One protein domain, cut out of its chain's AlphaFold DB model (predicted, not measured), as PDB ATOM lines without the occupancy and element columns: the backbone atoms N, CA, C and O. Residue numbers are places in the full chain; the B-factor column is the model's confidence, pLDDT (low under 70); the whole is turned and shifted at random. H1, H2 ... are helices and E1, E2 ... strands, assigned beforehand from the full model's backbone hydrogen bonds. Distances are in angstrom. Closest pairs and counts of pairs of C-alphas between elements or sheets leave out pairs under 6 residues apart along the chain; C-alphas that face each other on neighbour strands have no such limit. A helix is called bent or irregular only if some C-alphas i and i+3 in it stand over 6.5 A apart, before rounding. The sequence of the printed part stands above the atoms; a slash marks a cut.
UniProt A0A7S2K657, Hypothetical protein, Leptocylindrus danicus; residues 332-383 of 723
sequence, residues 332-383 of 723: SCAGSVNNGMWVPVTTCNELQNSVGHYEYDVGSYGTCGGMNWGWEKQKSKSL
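AT A GLANCE: This is residues 332 to 383 of the 723 residues of the protein "Hypothetical protein" of Leptocylindrus danicus (UniProt A0A7S2K657). Look first for a small, twisted sheet of three strands, E1, E3 and E2, with the helix H2 packed slantwise over one face; the other face has no named helix on it. H1, where the printed part begins, and residues 377 to 383, where it ends, both lie toward the same end of the long axis, beyond the sheet. The printed part has 52 residues, with H1, E1, H2, E2 and E3 in that order along the chain; the sheet's order is E1, E3, E2, antiparallel throughout, and the class is mixed, helices and strands. The whole is compact, with a radius of gyration of the C-alphas of 10.9 A, yet elongated in outline, spanning 31 by 17 by 15 A.

IN THESE COORDINATES: Begin in the sheet with E3, residues 372 to 376, which runs 12.5 A from C-alpha 372 at (9.341, 15.912, 35.983) to C-alpha 376 at (21.233, 18.948, 33.424). Its neighbours are E1, residues 340 to 343, 9.6 A long, and E2, residues 362 to 365, 7.6 A long. Find C-alpha 350 at (16.801, 7.972, 45.281); from there H2, residues 350 to 359, runs 14.3 A. H1, residues 332 to 337, is 9.6 A long and only just irregular: C-alphas 332 and 335 are 6.7 A apart.

HOW THE PARTS SIT: Start at E3, the inner strand. E1 is antiparallel to it at 133 degrees; look for N 341 and O 374, 2.9 A apart, and N 343 and O 372, also 2.9 A. E2 and E3 form a hairpin at 137 degrees, with N 363 and O 375 at 2.8 A. The sheet is only just strongly twisted, its C-alphas lying up to 4.1 A off the best plane. H2 is on the sheet at a height of 9.3 A, over E3 and E2, slantwise to the strands at 56 degrees to E3 on the local plane. The closest C-alphas of H2 and E2 are those of Gly 356 and Val 362, 5.2 A. E1, H2 and E2 make a split strand-helix-strand unit, two strands of one sheet joined through a helix, with E3 between them in the sheet, and its crossover is right-handed. H1 is only just not on the sheet, with 4 pairs of C-alphas within 10 A, and is apart from H2. In H2 every O i to N i+4 pair is within hydrogen-bond range; in H1, 1 of 2.

THE WHOLE: The two farthest C-alphas, those of Ser 332 and Thr 346, are 31.1 A apart, while those of Ser 332 and Leu 383 are 8.9 A apart. The printed part has no cut and no long link. Mean pLDDT of the printed part is 85.5; look at Ser 380 for the one residue under 70.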
ATOM      1  N   SER A 332      25.478  34.520  37.547       91.19
ATOM      2  CA  SER A 332      25.982  33.728  36.415       91.19
ATOM      3  C   SER A 332      25.117  32.506  36.072       91.19
ATOM      4  O   SER A 332      25.265  31.931  34.995       91.19
ATOM      5  N   CYS A 333      24.225  32.083  36.974       92.88
ATOM      6  CA  CYS A 333      23.286  30.991  36.744       92.88
ATOM      7  C   CYS A 333      22.066  31.378  35.898       92.88
ATOM      8  O   CYS A 333      21.372  30.477  35.418       92.88
ATOM      9  N   ALA A 334      21.817  32.672  35.665       91.75
ATOM     10  CA  ALA A 334      20.670  33.150  34.893       91.75
ATOM     11  C   ALA A 334      20.620  32.557  33.472       91.75
ATOM     12  O   ALA A 334      19.549  32.182  32.996       91.75
ATOM     13  N   GLY A 335      21.779  32.369  32.828       88.75
ATOM     14  CA  GLY A 335      21.869  31.769  31.490       88.75
ATOM     15  C   GLY A 335      21.535  30.271  31.430       88.75
ATOM     16  O   GLY A 335      21.238  29.758  30.354       88.75
ATOM     17  N   SER A 336      21.554  29.570  32.569       92.56
ATOM     18  CA  SER A 336      21.349  28.114  32.631       92.56
ATOM     19  C   SER A 336      20.062  27.697  33.334       92.56
ATOM     20  O   SER A 336      19.629  26.563  33.156       92.56
ATOM     21  N   VAL A 337      19.423  28.570  34.118       95.00
ATOM     22  CA  VAL A 337      18.227  28.196  34.902       95.00
ATOM     23  C   VAL A 337      17.027  27.842  34.018       95.00
ATOM     24  O   VAL A 337      16.207  27.012  34.396       95.00
ATOM     25  N   ASN A 338      16.942  28.410  32.812       95.75
ATOM     26  CA  ASN A 338      15.933  28.027  31.826       95.75
ATOM     27  C   ASN A 338      16.272  26.708  31.109       95.75
ATOM     28  O   ASN A 338      15.393  26.132  30.473       95.75
ATOM     29  N   ASN A 339      17.514  26.214  31.193       93.50
ATOM     30  CA  ASN A 339      17.976  25.035  30.459       93.50
ATOM     31  C   ASN A 339      17.648  23.763  31.243       93.50
ATOM     32  O   ASN A 339      18.459  23.251  32.016       93.50
ATOM     33  N   GLY A 340      16.435  23.266  31.036       92.56
ATOM     34  CA  GLY A 340      16.009  21.968  31.534       92.56
ATOM     35  C   GLY A 340      15.225  21.172  30.500       92.56
ATOM     36  O   GLY A 340      15.039  21.583  29.342       92.56
ATOM     37  N   MET A 341      14.791  20.000  30.937       93.31
ATOM     38  CA  MET A 341      14.067  19.029  30.131       93.31
ATOM     39  C   MET A 341      13.053  18.272  30.981       93.31
ATOM     40  O   MET A 341      13.209  18.127  32.194       93.31
ATOM     41  N   TRP A 342      12.015  17.771  30.326       93.06
ATOM     42  CA  TRP A 342      11.049  16.876  30.932       93.06
ATOM     43  C   TRP A 342      11.529  15.433  30.833       93.06
ATOM     44  O   TRP A 342      11.887  14.970  29.749       93.06
ATOM     45  N   VAL A 343      11.515  14.728  31.961       91.06
ATOM     46  CA  VAL A 343      11.924  13.325  32.051       91.06
ATOM     47  C   VAL A 343      10.817  12.463  32.673       91.06
ATOM     48  O   VAL A 343      10.167  12.904  33.629       91.06
ATOM     49  N   PRO A 344      10.592  11.235  32.164       88.06
ATOM     50  CA  PRO A 344       9.503  10.350  32.586       88.06
ATOM     51  C   PRO A 344       9.858   9.600  33.879       88.06
ATOM     52  O   PRO A 344       9.884   8.372  33.942       88.06
ATOM     53  N   VAL A 345      10.185  10.357  34.919       79.38
ATOM     54  CA  VAL A 345      10.663   9.842  36.199       79.38
ATOM     55  C   VAL A 345       9.517   9.919  37.204       79.38
ATOM     56  O   VAL A 345       9.123  10.991  37.654       79.38
ATOM     57  N   THR A 346       8.954   8.770  37.573       71.56
ATOM     58  CA  THR A 346       7.636   8.730  38.233       71.56
ATOM     59  C   THR A 346       7.617   9.331  39.638       71.56
ATOM     60  O   THR A 346       6.597   9.870  40.066       71.56
ATOM     61  N   THR A 347       8.742   9.269  40.357       75.38
ATOM     62  CA  THR A 347       8.888   9.787  41.726       75.38
ATOM     63  C   THR A 347      10.269  10.405  41.925       75.38
ATOM     64  O   THR A 347      11.236   9.950  41.336       75.38
ATOM     65  N   CYS A 348      10.408  11.405  42.794       74.81
ATOM     66  CA  CYS A 348      11.710  11.997  43.135       74.81
ATOM     67  C   CYS A 348      12.420  11.242  44.274       74.81
ATOM     68  O   CYS A 348      12.928  11.850  45.219       74.81
ATOM     69  N   ASN A 349      12.396   9.907  44.236       80.75
ATOM     70  CA  ASN A 349      13.112   9.075  45.205       80.75
ATOM     71  C   ASN A 349      14.545   8.779  44.730       80.75
ATOM     72  O   ASN A 349      14.902   9.040  43.586       80.75
ATOM     73  N   GLU A 350      15.386   8.216  45.599       75.31
ATOM     74  CA  GLU A 350      16.801   7.972  45.281       75.31
ATOM     75  C   GLU A 350      17.020   7.097  44.038       75.31
ATOM     76  O   GLU A 350      17.936   7.353  43.254       75.31
ATOM     77  N   LEU A 351      16.183   6.073  43.844       79.81
ATOM     78  CA  LEU A 351      16.286   5.166  42.701       79.81
ATOM     79  C   LEU A 351      16.013   5.915  41.395       79.81
ATOM     80  O   LEU A 351      16.810   5.872  40.464       79.81
ATOM     81  N   GLN A 352      14.904   6.637  41.356       81.25
ATOM     82  CA  GLN A 352      14.459   7.404  40.202       81.25
ATOM     83  C   GLN A 352      15.369   8.613  39.918       81.25
ATOM     84  O   GLN A 352      15.650   8.931  38.764       81.25
ATOM     85  N   ASN A 353      15.953   9.215  40.958       79.12
ATOM     86  CA  ASN A 353      17.012  10.211  40.800       79.12
ATOM     87  C   ASN A 353      18.259   9.610  40.133       79.12
ATOM     88  O   ASN A 353      18.885  10.274  39.311       79.12
ATOM     89  N   SER A 354      18.595   8.356  40.451       80.19
ATOM     90  CA  SER A 354      19.706   7.641  39.809       80.19
ATOM     91  C   SER A 354      19.402   7.354  38.332       80.19
ATOM     92  O   SER A 354      20.264   7.566  37.485       80.19
ATOM     93  N   VAL A 355      18.167   6.958  37.998       83.50
ATOM     94  CA  VAL A 355      17.715   6.779  36.601       83.50
ATOM     95  C   VAL A 355      17.858   8.082  35.812       83.50
ATOM     96  O   VAL A 355      18.532   8.099  34.784       83.50
ATOM     97  N   GLY A 356      17.334   9.198  36.331       84.44
ATOM     98  CA  GLY A 356      17.518  10.512  35.702       84.44
ATOM     99  C   GLY A 356      18.977  10.901  35.505       84.44
ATOM    100  O   GLY A 356      19.335  11.463  34.473       84.44
ATOM    101  N   HIS A 357      19.834  10.554  36.469       84.50
ATOM    102  CA  HIS A 357      21.264  10.820  36.395       84.50
ATOM    103  C   HIS A 357      21.951  10.058  35.254       84.50
ATOM    104  O   HIS A 357      22.831  10.631  34.610       84.50
ATOM    105  N   TYR A 358      21.612   8.789  35.015       84.69
ATOM    106  CA  TYR A 358      22.301   7.962  34.013       84.69
ATOM    107  C   TYR A 358      21.668   8.018  32.629       84.69
ATOM    108  O   TYR A 358      22.395   8.073  31.643       84.69
ATOM    109  N   GLU A 359      20.341   8.003  32.551       89.12
ATOM    110  CA  GLU A 359      19.631   7.913  31.273       89.12
ATOM    111  C   GLU A 359      19.400   9.284  30.631       89.12
ATOM    112  O   GLU A 359      19.372   9.386  29.408       89.12
ATOM    113  N   TYR A 360      19.271  10.341  31.441       88.25
ATOM    114  CA  TYR A 360      18.853  11.670  30.974       88.25
ATOM    115  C   TYR A 360      19.832  12.797  31.342       88.25
ATOM    116  O   TYR A 360      19.536  13.962  31.108       88.25
ATOM    117  N   ASP A 361      20.973  12.468  31.955       89.06
ATOM    118  CA  ASP A 361      21.975  13.422  32.460       89.06
ATOM    119  C   ASP A 361      21.413  14.529  33.386       89.06
ATOM    120  O   ASP A 361      21.986  15.611  33.538       89.06
ATOM    121  N   VAL A 362      20.306  14.242  34.078       89.31
ATOM    122  CA  VAL A 362      19.657  15.172  35.011       89.31
ATOM    123  C   VAL A 362      20.379  15.154  36.359       89.31
ATOM    124  O   VAL A 362      20.575  14.108  36.979       89.31
ATOM    125  N   GLY A 363      20.785  16.334  36.834       83.06
ATOM    126  CA  GLY A 363      21.444  16.506  38.131       83.06
ATOM    127  C   GLY A 363      20.487  16.842  39.275       83.06
ATOM    128  O   GLY A 363      20.797  16.573  40.435       83.06
ATOM    129  N   SER A 364      19.339  17.445  38.965       88.25
ATOM    130  CA  SER A 364      18.359  17.903  39.955       88.25
ATOM    131  C   SER A 364      16.977  18.072  39.331       88.25
ATOM    132  O   SER A 364      16.870  18.295  38.126       88.25
ATOM    133  N   TYR A 365      15.936  18.013  40.158       90.50
ATOM    134  CA  TYR A 365      14.545  18.147  39.731       90.50
ATOM    135  C   TYR A 365      13.908  19.408  40.302       90.50
ATOM    136  O   TYR A 365      14.167  19.771  41.454       90.50
ATOM    137  N   GLY A 366      13.074  20.056  39.492       89.31
ATOM    138  CA  GLY A 366      12.211  21.167  39.891       89.31
ATOM    139  C   GLY A 366      10.803  20.714  40.270       89.31
ATOM    140  O   GLY A 366      10.192  21.328  41.134       89.31
ATOM    141  N   THR A 367      10.295  19.628  39.684       88.50
ATOM    142  CA  THR A 367       8.946  19.103  39.958       88.50
ATOM    143  C   THR A 367       8.969  17.599  40.227       88.50
ATOM    144  O   THR A 367       9.932  16.920  39.871       88.50
ATOM    145  N   CYS A 368       7.915  17.086  40.873       83.81
ATOM    146  CA  CYS A 368       7.777  15.676  41.242       83.81
ATOM    147  C   CYS A 368       6.321  15.215  41.065       83.81
ATOM    148  O   CYS A 368       5.477  15.528  41.902       83.81
ATOM    149  N   GLY A 369       6.016  14.477  39.994       73.62
ATOM    150  CA  GLY A 369       4.653  14.023  39.697       73.62
ATOM    151  C   GLY A 369       4.496  13.346  38.332       73.62
ATOM    152  O   GLY A 369       3.739  13.826  37.492       73.62
ATOM    153  N   GLY A 370       5.195  12.228  38.101       79.19
ATOM    154  CA  GLY A 370       5.101  11.446  36.861       79.19
ATOM    155  C   GLY A 370       6.102  11.878  35.785       79.19
ATOM    156  O   GLY A 370       7.080  11.177  35.540       79.19
ATOM    157  N   MET A 371       5.847  13.022  35.147       87.88
ATOM    158  CA  MET A 371       6.781  13.694  34.233       87.88
ATOM    159  C   MET A 371       7.357  14.900  34.961       87.88
ATOM    160  O   MET A 371       6.606  15.790  35.359       87.88
ATOM    161  N   ASN A 372       8.676  14.928  35.134       90.69
ATOM    162  CA  ASN A 372       9.341  15.912  35.983       90.69
ATOM    163  C   ASN A 372      10.225  16.839  35.163       90.69
ATOM    164  O   ASN A 372      10.924  16.397  34.254       90.69
ATOM    165  N   TRP A 373      10.243  18.114  35.538       93.62
ATOM    166  CA  TRP A 373      11.230  19.065  35.055       93.62
ATOM    167  C   TRP A 373      12.563  18.813  35.757       93.62
ATOM    168  O   TRP A 373      12.628  18.821  36.991       93.62
ATOM    169  N   GLY A 374      13.617  18.599  34.978       93.00
ATOM    170  CA  GLY A 374      14.975  18.386  35.457       93.00
ATOM    171  C   GLY A 374      15.969  19.343  34.812       93.00
ATOM    172  O   GLY A 374      15.845  19.683  33.636       93.00
ATOM    173  N   TRP A 375      16.975  19.754  35.583       93.38
ATOM    174  CA  TRP A 375      18.143  20.465  35.063       93.38
ATOM    175  C   TRP A 375      19.294  19.493  34.837       93.38
ATOM    176  O   TRP A 375      19.573  18.640  35.690       93.38
ATOM    177  N   GLU A 376      19.995  19.669  33.720       89.62
ATOM    178  CA  GLU A 376      21.233  18.948  33.424       89.62
ATOM    179  C   GLU A 376      22.276  19.145  34.529       89.62
ATOM    180  O   GLU A 376      22.272  20.147  35.264       89.62
ATOM    181  N   LYS A 377      23.206  18.193  34.636       83.62
ATOM    182  CA  LYS A 377      24.311  18.266  35.597       83.62
ATOM    183  C   LYS A 377      25.142  19.524  35.380       83.62
ATOM    184  O   LYS A 377      25.907  19.665  34.429       83.62
ATOM    185  N   GLN A 378      25.046  20.432  36.340       83.38
ATOM    186  CA  GLN A 378      25.855  21.638  36.340       83.38
ATOM    187  C   GLN A 378      27.290  21.303  36.749       83.38
ATOM    188  O   GLN A 378      27.532  20.553  37.698       83.38
ATOM    189  N   LYS A 379      28.267  21.883  36.044       79.88
ATOM    190  CA  LYS A 379      29.683  21.780  36.428       79.88
ATOM    191  C   LYS A 379      29.838  22.327  37.843       79.88
ATOM    192  O   LYS A 379      29.475  23.471  38.077       79.88
ATOM    193  N   SER A 380      30.456  21.583  38.759       69.25
ATOM    194  CA  SER A 380      30.496  21.968  40.180       69.25
ATOM    195  C   SER A 380      31.076  23.372  40.439       69.25
ATOM    196  O   SER A 380      30.649  24.054  41.368       69.25
ATOM    197  N   LYS A 381      31.974  23.851  39.562       74.50
ATOM    198  CA  LYS A 381      32.543  25.211  39.589       74.50
ATOM    199  C   LYS A 381      31.547  26.349  39.318       74.50
ATOM    200  O   LYS A 381      31.873  27.488  39.620       74.50
ATOM    201  N   SER A 382      30.385  26.078  38.713       80.62
ATOM    202  CA  SER A 382      29.389  27.118  38.415       80.62
ATOM    203  C   SER A 382      28.603  27.551  39.650       80.62
ATOM    204  O   SER A 382      27.999  28.615  39.634       80.62
ATOM    205  N   LEU A 383      28.579  26.719  40.700       81.75
ATOM    206  CA  LEU A 383      27.726  26.883  41.884       81.75
ATOM    207  C   LEU A 383      26.214  26.949  41.575       81.75
ATOM    208  O   LEU A 383      25.420  27.175  42.486       81.75
TER     209      LEU A 383